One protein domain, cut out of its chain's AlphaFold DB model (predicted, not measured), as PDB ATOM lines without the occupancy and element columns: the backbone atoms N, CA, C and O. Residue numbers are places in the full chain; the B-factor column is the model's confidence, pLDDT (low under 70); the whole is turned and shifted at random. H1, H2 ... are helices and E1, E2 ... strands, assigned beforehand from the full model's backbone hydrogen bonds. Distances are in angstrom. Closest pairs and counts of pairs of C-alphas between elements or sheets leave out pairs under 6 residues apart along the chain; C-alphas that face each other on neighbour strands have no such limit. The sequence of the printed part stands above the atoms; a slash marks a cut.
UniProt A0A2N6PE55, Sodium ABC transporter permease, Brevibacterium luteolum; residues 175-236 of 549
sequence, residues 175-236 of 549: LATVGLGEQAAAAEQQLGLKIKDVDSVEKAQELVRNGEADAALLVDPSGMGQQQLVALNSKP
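Overview. This is residues 175 to 236 of the 549 residues of the protein "Sodium ABC transporter permease" of Brevibacterium luteolum (UniProt A0A2N6PE55). A small twisted sheet of four short strands has a helix over each face: H2 covers the middle strands E1 and E3 on one face, while H1 is over the edge strand E2 on the other. The hairpin of E3 and E4 makes the other edge of the sheet, with residues 219 to 227 looping between its two strands. The printed part has 62 residues, with two named helices and four named strands in the order E1, H1, E2, H2, E3, E4; the sheet is mixed, in the order E2, E1, E3, E4, and the class is mixed, helices and strands. The whole is compact, with a radius of gyration of the C-alphas of 11.0 A, and rounded, spanning 27 by 26 by 19 A.

Arrangement. Strand E1, residues 175 to 178, is an inner strand. Helix H1, residues 181 to 191, leads to strand E2, residues 194 to 198, which is parallel to E1 at 27 degrees; N 177 and O 196 are within hydrogen-bond range at 3.0 A. E1, H1 and E2 form a strand-helix-strand unit, two parallel neighbour strands with a helix between them in the chain, and its crossover is right-handed. H1 is on the sheet at a height of 8.5 A, over E2, and runs along the strands; its closest C-alphas to E2 are those of Glu 188 and Ile 195, 5.8 A apart. Helix H2, residues 201 to 209, is on the opposite face at a height of 7.6 A, which gives three layers, helices on both faces of a sheet. H2 lies over E1 and over strand E3, residues 215 to 218, and on the local plane its line and that of E1 stand at 1 degrees. The closest C-alphas of H2 and E1 are those of Ala 204 and Ala 176, 5.6 A apart. E2, H2 and E3 form a split strand-helix-strand unit, with E1 between its two strands in the sheet, and its crossover is right-handed. E3 is parallel to E1 at 22 degrees, with N 176 and O 215 2.9 A apart. Strand E4, residues 228 to 230, is antiparallel to E3 at 152 degrees in a hairpin, with N 218 and O 228 2.8 A apart. H1 and H2 are apart. In H2 every O i to N i+4 pair is within hydrogen-bond range; in H1, 5 of 7 are.

Along the chain. E1 begins at C-alpha 175, (205.270, 142.490, 151.823), and is 10.2 A long. H1 measures 15.9 A, E2 13.1 A, H2 12.4 A and E3 9.6 A. H1 begins at C-alpha 181, (197.832, 154.039, 151.775). E4, 6.3 A long, ends at C-alpha 230, (203.816, 137.708, 160.579).

Size, cuts and confidence. The two C-alphas farthest apart are those of Glu 182 and Asn 233, 29.7 A. The printed part has no cut. No link is long; that from E3 to E4, 9 residues, is short and the others are tight. The mean pLDDT of the printed part is 79.7, and residues 220 to 226 are under 70.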
ATOM      1  N   LEU A 175     205.639 142.114 150.464       82.19
ATOM      2  CA  LEU A 175     205.270 142.490 151.823       82.19
ATOM      3  C   LEU A 175     203.820 142.984 151.856       82.19
ATOM      4  O   LEU A 175     203.490 144.000 151.246       82.19
ATOM      5  N   ALA A 176     202.952 142.298 152.596       83.94
ATOM      6  CA  ALA A 176     201.646 142.839 152.945       83.94
ATOM      7  C   ALA A 176     201.793 143.879 154.068       83.94
ATOM      8  O   ALA A 176     202.533 143.663 155.031       83.94
ATOM      9  N   THR A 177     201.073 144.994 153.975       84.06
ATOM     10  CA  THR A 177     201.037 146.038 155.011       84.06
ATOM     11  C   THR A 177     199.605 146.414 155.364       84.06
ATOM     12  O   THR A 177     198.683 146.158 154.593       84.06
ATOM     13  N   VAL A 178     199.409 147.002 156.547       82.00
ATOM     14  CA  VAL A 178     198.096 147.478 156.993       82.00
ATOM     15  C   VAL A 178     198.108 149.001 157.108       82.00
ATOM     16  O   VAL A 178     198.731 149.546 158.020       82.00
ATOM     17  N   GLY A 179     197.391 149.678 156.210       73.94
ATOM     18  CA  GLY A 179     197.060 151.101 156.318       73.94
ATOM     19  C   GLY A 179     198.168 152.114 155.995       73.94
ATOM     20  O   GLY A 179     198.100 153.232 156.505       73.94
ATOM     21  N   LEU A 180     199.165 151.786 155.161       71.75
ATOM     22  CA  LEU A 180     200.114 152.790 154.644       71.75
ATOM     23  C   LEU A 180     199.498 153.719 153.580       71.75
ATOM     24  O   LEU A 180     199.958 154.855 153.423       71.75
ATOM     25  N   GLY A 181     198.486 153.267 152.835       76.25
ATOM     26  CA  GLY A 181     197.832 154.039 151.775       76.25
ATOM     27  C   GLY A 181     198.826 154.586 150.743       76.25
ATOM     28  O   GLY A 181     199.653 153.854 150.203       76.25
ATOM     29  N   GLU A 182     198.789 155.899 150.493       74.88
ATOM     30  CA  GLU A 182     199.697 156.583 149.553       74.88
ATOM     31  C   GLU A 182     201.193 156.417 149.903       74.88
ATOM     32  O   GLU A 182     202.051 156.563 149.032       74.88
ATOM     33  N   GLN A 183     201.529 156.074 151.153       74.88
ATOM     34  CA  GLN A 183     202.915 155.859 151.585       74.88
ATOM     35  C   GLN A 183     203.480 154.505 151.124       74.88
ATOM     36  O   GLN A 183     204.700 154.342 151.103       74.88
ATOM     37  N   ALA A 184     202.634 153.554 150.709       76.06
ATOM     38  CA  ALA A 184     203.066 152.227 150.267       76.06
ATOM     39  C   ALA A 184     204.034 152.301 149.071       76.06
ATOM     40  O   ALA A 184     205.079 151.660 149.089       76.06
ATOM     41  N   ALA A 185     203.757 153.164 148.087       77.12
ATOM     42  CA  ALA A 185     204.627 153.362 146.921       77.12
ATOM     43  C   ALA A 185     205.985 154.006 147.275       77.12
ATOM     44  O   ALA A 185     206.994 153.747 146.619       77.12
ATOM     45  N   ALA A 186     206.035 154.834 148.327       76.75
ATOM     46  CA  ALA A 186     207.286 155.404 148.827       76.75
ATOM     47  C   ALA A 186     208.109 154.355 149.597       76.75
ATOM     48  O   ALA A 186     209.319 154.255 149.404       76.75
ATOM     49  N   ALA A 187     207.448 153.532 150.416       77.06
ATOM     50  CA  ALA A 187     208.080 152.421 151.122       77.06
ATOM     51  C   ALA A 187     208.581 151.323 150.160       77.06
ATOM     52  O   ALA A 187     209.669 150.794 150.369       77.06
ATOM     53  N   GLU A 188     207.862 151.040 149.069       81.19
ATOM     54  CA  GLU A 188     208.288 150.126 147.997       81.19
ATOM     55  C   GLU A 188     209.593 150.603 147.339       81.19
ATOM     56  O   GLU A 188     210.551 149.833 147.235       81.19
ATOM     57  N   GLN A 189     209.685 151.892 146.989       77.31
ATOM     58  CA  GLN A 189     210.915 152.489 146.449       77.31
ATOM     59  C   GLN A 189     212.064 152.538 147.467       77.31
ATOM     60  O   GLN A 189     213.224 152.410 147.078       77.31
ATOM     61  N   GLN A 190     211.768 152.724 148.758       77.50
ATOM     62  CA  GLN A 190     212.783 152.837 149.809       77.50
ATOM     63  C   GLN A 190     213.320 151.475 150.291       77.50
ATOM     64  O   GLN A 190     214.487 151.390 150.668       77.50
ATOM     65  N   LEU A 191     212.493 150.425 150.287       77.12
ATOM     66  CA  LEU A 191     212.857 149.076 150.747       77.12
ATOM     67  C   LEU A 191     213.239 148.124 149.602       77.12
ATOM     68  O   LEU A 191     213.890 147.107 149.847       77.12
ATOM     69  N   GLY A 192     212.827 148.409 148.362       76.31
ATOM     70  CA  GLY A 192     212.995 147.486 147.236       76.31
ATOM     71  C   GLY A 192     212.202 146.190 147.429       76.31
ATOM     72  O   GLY A 192     212.742 145.099 147.232       76.31
ATOM     73  N   LEU A 193     210.951 146.307 147.878       82.00
ATOM     74  CA  LEU A 193     209.993 145.214 148.088       82.00
ATOM     75  C   LEU A 193     208.662 145.601 147.453       82.00
ATOM     76  O   LEU A 193     208.243 146.748 147.599       82.00
ATOM     77  N   LYS A 194     207.968 144.643 146.837       83.06
ATOM     78  CA  LYS A 194     206.588 144.851 146.381       83.06
ATOM     79  C   LYS A 194     205.683 144.982 147.598       83.06
ATOM     80  O   LYS A 194     205.668 144.073 148.426       83.06
ATOM     81  N   ILE A 195     204.936 146.079 147.719       83.50
ATOM     82  CA  ILE A 195     204.059 146.312 148.878       83.50
ATOM     83  C   ILE A 195     202.587 146.173 148.485       83.50
ATOM     84  O   ILE A 195     202.079 146.906 147.639       83.50
ATOM     85  N   LYS A 196     201.887 145.239 149.140       85.00
ATOM     86  CA  LYS A 196     200.425 145.095 149.079       85.00
ATOM     87  C   LYS A 196     199.809 145.680 150.344       85.00
ATOM     88  O   LYS A 196     199.702 144.991 151.358       85.00
ATOM     89  N   ASP A 197     199.397 146.941 150.286       85.00
ATOM     90  CA  ASP A 197     198.671 147.559 151.395       85.00
ATOM     91  C   ASP A 197     197.198 147.123 151.414       85.00
ATOM     92  O   ASP A 197     196.553 147.031 150.367       85.00
ATOM     93  N   VAL A 198     196.671 146.836 152.605       85.19
ATOM     94  CA  VAL A 198     195.281 146.414 152.824       85.19
ATOM     95  C   VAL A 198     194.668 147.082 154.054       85.19
ATOM     96  O   VAL A 198     195.355 147.446 155.004       85.19
ATOM     97  N   ASP A 199     193.340 147.205 154.066       82.06
ATOM     98  CA  ASP A 199     192.616 147.972 155.094       82.06
ATOM     99  C   ASP A 199     192.527 147.277 156.468       82.06
ATOM    100  O   ASP A 199     192.017 147.873 157.418       82.06
ATOM    101  N   SER A 200     192.932 146.003 156.590       81.88
ATOM    102  CA  SER A 200     192.771 145.237 157.833       81.88
ATOM    103  C   SER A 200     193.819 144.138 158.043       81.88
ATOM    104  O   SER A 200     194.408 143.600 157.102       81.88
ATOM    105  N   VAL A 201     194.020 143.782 159.316       82.56
ATOM    106  CA  VAL A 201     194.966 142.751 159.776       82.56
ATOM    107  C   VAL A 201     194.593 141.364 159.247       82.56
ATOM    108  O   VAL A 201     195.465 140.572 158.892       82.56
ATOM    109  N   GLU A 202     193.298 141.072 159.159       83.88
ATOM    110  CA  GLU A 202     192.761 139.791 158.701       83.88
ATOM    111  C   GLU A 202     193.096 139.569 157.223       83.88
ATOM    112  O   GLU A 202     193.618 138.508 156.877       83.88
ATOM    113  N   LYS A 203     192.897 140.595 156.378       83.62
ATOM    114  CA  LYS A 203     193.288 140.575 154.959       83.62
ATOM    115  C   LYS A 203     194.794 140.377 154.787       83.62
ATOM    116  O   LYS A 203     195.216 139.600 153.937       83.62
ATOM    117  N   ALA A 204     195.613 141.042 155.605       80.94
ATOM    118  CA  ALA A 204     197.068 140.910 155.525       80.94
ATOM    119  C   ALA A 204     197.525 139.479 155.866       80.94
ATOM    120  O   ALA A 204     198.377 138.915 155.180       80.94
ATOM    121  N   GLN A 205     196.909 138.850 156.873       85.88
ATOM    122  CA  GLN A 205     197.142 137.435 157.176       85.88
ATOM    123  C   GLN A 205     196.589 136.492 156.096       85.88
ATOM    124  O   GLN A 205     197.161 135.427 155.876       85.88
ATOM    125  N   GLU A 206     195.485 136.839 155.433       86.88
ATOM    126  CA  GLU A 206     194.913 136.051 154.336       86.88
ATOM    127  C   GLU A 206     195.824 136.043 153.100       86.88
ATOM    128  O   GLU A 206     196.099 134.968 152.569       86.88
ATOM    129  N   LEU A 207     196.405 137.187 152.712       85.25
ATOM    130  CA  LEU A 207     197.420 137.246 151.649       85.25
ATOM    131  C   LEU A 207     198.626 136.337 151.954       85.25
ATOM    132  O   LEU A 207     199.100 135.631 151.067       85.25
ATOM    133  N   VAL A 208     199.071 136.294 153.216       87.12
ATOM    134  CA  VAL A 208     200.160 135.406 153.667       87.12
ATOM    135  C   VAL A 208     199.750 133.925 153.678       87.12
ATOM    136  O   VAL A 208     200.568 133.064 153.365       87.12
ATOM    137  N   ARG A 209     198.486 133.595 153.985       87.75
ATOM    138  CA  ARG A 209     197.964 132.214 153.891       87.75
ATOM    139  C   ARG A 209     197.804 131.738 152.447       87.75
ATOM    140  O   ARG A 209     198.029 130.562 152.180       87.75
ATOM    141  N   ASN A 210     197.450 132.641 151.537       87.19
ATOM    142  CA  ASN A 210     197.202 132.335 150.127       87.19
ATOM    143  C   ASN A 210     198.481 132.342 149.265       87.19
ATOM    144  O   ASN A 210     198.407 132.055 148.073       87.19
ATOM    145  N   GLY A 211     199.649 132.659 149.844       80.31
ATOM    146  CA  GLY A 211     200.918 132.765 149.111       80.31
ATOM    147  C   GLY A 211     201.021 134.014 148.226       80.31
ATOM    148  O   GLY A 211     201.828 134.056 147.305       80.31
ATOM    149  N   GLU A 212     200.196 135.029 148.489       82.19
ATOM    150  CA  GLU A 212     200.178 136.303 147.763       82.19
ATOM    151  C   GLU A 212     201.097 137.377 148.371       82.19
ATOM    152  O   GLU A 212     201.275 138.435 147.757       82.19
ATOM    153  N   ALA A 213     201.640 137.120 149.562       82.88
ATOM    154  CA  ALA A 213     202.687 137.884 150.231       82.88
ATOM    155  C   ALA A 213     203.510 136.942 151.129       82.88
ATOM    156  O   ALA A 213     202.947 136.064 151.781       82.88
ATOM    157  N   ASP A 214     204.826 137.128 151.200       83.06
ATOM    158  CA  ASP A 214     205.732 136.271 151.980       83.06
ATOM    159  C   ASP A 214     205.690 136.592 153.483       83.06
ATOM    160  O   ASP A 214     205.961 135.741 154.336       83.06
ATOM    161  N   ALA A 215     205.328 137.834 153.815       85.44
ATOM    162  CA  ALA A 215     205.094 138.295 155.175       85.44
ATOM    163  C   ALA A 215     204.076 139.444 155.215       85.44
ATOM    164  O   ALA A 215     203.885 140.158 154.231       85.44
ATOM    165  N   ALA A 216     203.474 139.656 156.383       86.81
ATOM    166  CA  ALA A 216     202.634 140.797 156.712       86.81
ATOM    167  C   ALA A 216     203.278 141.616 157.837       86.81
ATOM    168  O   ALA A 216     203.540 141.083 158.918       86.81
ATOM    169  N   LEU A 217     203.515 142.907 157.602       86.12
ATOM    170  CA  LEU A 217     203.916 143.854 158.640       86.12
ATOM    171  C   LEU A 217     202.664 144.462 159.276       86.12
ATOM    172  O   LEU A 217     201.987 145.299 158.679       86.12
ATOM    173  N   LEU A 218     202.370 144.039 160.503       85.00
ATOM    174  CA  LEU A 218     201.281 144.582 161.301       85.00
ATOM    175  C   LEU A 218     201.798 145.774 162.110       85.00
ATOM    176  O   LEU A 218     202.683 145.633 162.959       85.00
ATOM    177  N   VAL A 219     201.230 146.948 161.841       76.75
ATOM    178  CA  VAL A 219     201.466 148.184 162.594       76.75
ATOM    179  C   VAL A 219     200.207 148.488 163.401       76.75
ATOM    180  O   VAL A 219     199.099 148.440 162.874       76.75
ATOM    181  N   ASP A 220     200.366 148.778 164.691       69.69
ATOM    182  CA  ASP A 220     199.251 149.151 165.563       69.69
ATOM    183  C   ASP A 220     198.722 150.550 165.170       69.69
ATOM    184  O   ASP A 220     199.502 151.509 165.195       69.69
ATOM    185  N   PRO A 221     197.422 150.714 164.842       64.75
ATOM    186  CA  PRO A 221     196.854 152.001 164.432       64.75
ATOM    187  C   PRO A 221     196.858 153.073 165.537       64.75
ATOM    188  O   PRO A 221     196.635 154.246 165.248       64.75
ATOM    189  N   SER A 222     197.129 152.710 166.797       65.38
ATOM    190  CA  SER A 222     197.380 153.665 167.888       65.38
ATOM    191  C   SER A 222     198.797 154.257 167.878       65.38
ATOM    192  O   SER A 222     199.070 155.201 168.621       65.38
ATOM    193  N   GLY A 223     199.719 153.691 167.090       60.44
ATOM    194  CA  GLY A 223     201.129 154.082 167.036       60.44
ATOM    195  C   GLY A 223     201.954 153.735 168.283       60.44
ATOM    196  O   GLY A 223     203.137 154.067 168.324       60.44
ATOM    197  N   MET A 224     201.365 153.084 169.297       60.03
ATOM    198  CA  MET A 224     202.044 152.723 170.554       60.03
ATOM    199  C   MET A 224     202.359 151.224 170.695       60.03
ATOM    200  O   MET A 224     203.168 150.852 171.547       60.03
ATOM    201  N   GLY A 225     201.749 150.363 169.879       64.12
ATOM    202  CA  GLY A 225     202.064 148.935 169.828       64.12
ATOM    203  C   GLY A 225     203.398 148.626 169.144       64.12
ATOM    204  O   GLY A 225     203.938 149.417 168.371       64.12
ATOM    205  N   GLN A 226     203.935 147.437 169.418       66.00
ATOM    206  CA  GLN A 226     205.132 146.936 168.739       66.00
ATOM    207  C   GLN A 226     204.771 146.476 167.321       66.00
ATOM    208  O   GLN A 226     203.787 145.762 167.136       66.00
ATOM    209  N   GLN A 227     205.583 146.847 166.328       79.69
ATOM    210  CA  GLN A 227     205.436 146.336 164.963       79.69
ATOM    211  C   GLN A 227     205.665 144.820 164.951       79.69
ATOM    212  O   GLN A 227     206.699 144.347 165.428       79.69
ATOM    213  N   GLN A 228     204.720 144.059 164.400       81.81
ATOM    214  CA  GLN A 228     204.787 142.599 164.361       81.81
ATOM    215  C   GLN A 228     204.870 142.103 162.918       81.81
ATOM    216  O   GLN A 228     203.957 142.314 162.124       81.81
ATOM    217  N   LEU A 229     205.957 141.404 162.587       85.94
ATOM    218  CA  LEU A 229     206.106 140.724 161.303       85.94
ATOM    219  C   LEU A 229     205.537 139.302 161.412       85.94
ATOM    220  O   LEU A 229     206.021 138.494 162.206       85.94
ATOM    221  N   VAL A 230     204.506 139.006 160.624       86.25
ATOM    222  CA  VAL A 230     203.816 137.708 160.579       86.25
ATOM    223  C   VAL A 230     204.148 137.007 159.264       86.25
ATOM    224  O   VAL A 230     204.036 137.607 158.202       86.25
ATOM    225  N   ALA A 231     204.541 135.736 159.323       86.00
ATOM    226  CA  ALA A 231     204.855 134.903 158.160       86.00
ATOM    227  C   ALA A 231     204.242 133.503 158.330       86.00
ATOM    228  O   ALA A 231     203.928 133.102 159.453       86.00
ATOM    229  N   LEU A 232     204.052 132.772 157.227       84.75
ATOM    230  CA  LEU A 232     203.233 131.553 157.216       84.75
ATOM    231  C   LEU A 232     203.868 130.370 157.969       84.75
ATOM    232  O   LEU A 232     203.257 129.803 158.871       84.75
ATOM    233  N   ASN A 233     205.075 129.965 157.565       83.69
ATOM    234  CA  ASN A 233     205.756 128.763 158.072       83.69
ATOM    235  C   ASN A 233     207.298 128.865 158.080       83.69
ATOM    236  O   ASN A 233     207.976 127.924 158.496       83.69
ATOM    237  N   SER A 234     207.857 129.991 157.638       76.88
ATOM    238  CA  SER A 234     209.293 130.248 157.519       76.88
ATOM    239  C   SER A 234     209.638 131.627 158.099       76.88
ATOM    240  O   SER A 234     208.753 132.430 158.395       76.88
ATOM    241  N   LYS A 235     210.932 131.910 158.306       78.81
ATOM    242  CA  LYS A 235     211.389 133.259 158.676       78.81
ATOM    243  C   LYS A 235     211.692 134.045 157.395       78.81
ATOM    244  O   LYS A 235     212.572 133.604 156.655       78.81
ATOM    245  N   PRO A 236     211.036 135.190 157.136       78.50
ATOM    246  CA  PRO A 236     211.186 135.941 155.891       78.50
ATOM    247  C   PRO A 236     212.458 136.806 155.937       78.50
ATOM    248  O   PRO A 236     212.406 138.023 156.114       78.50
TER     249      PRO A 236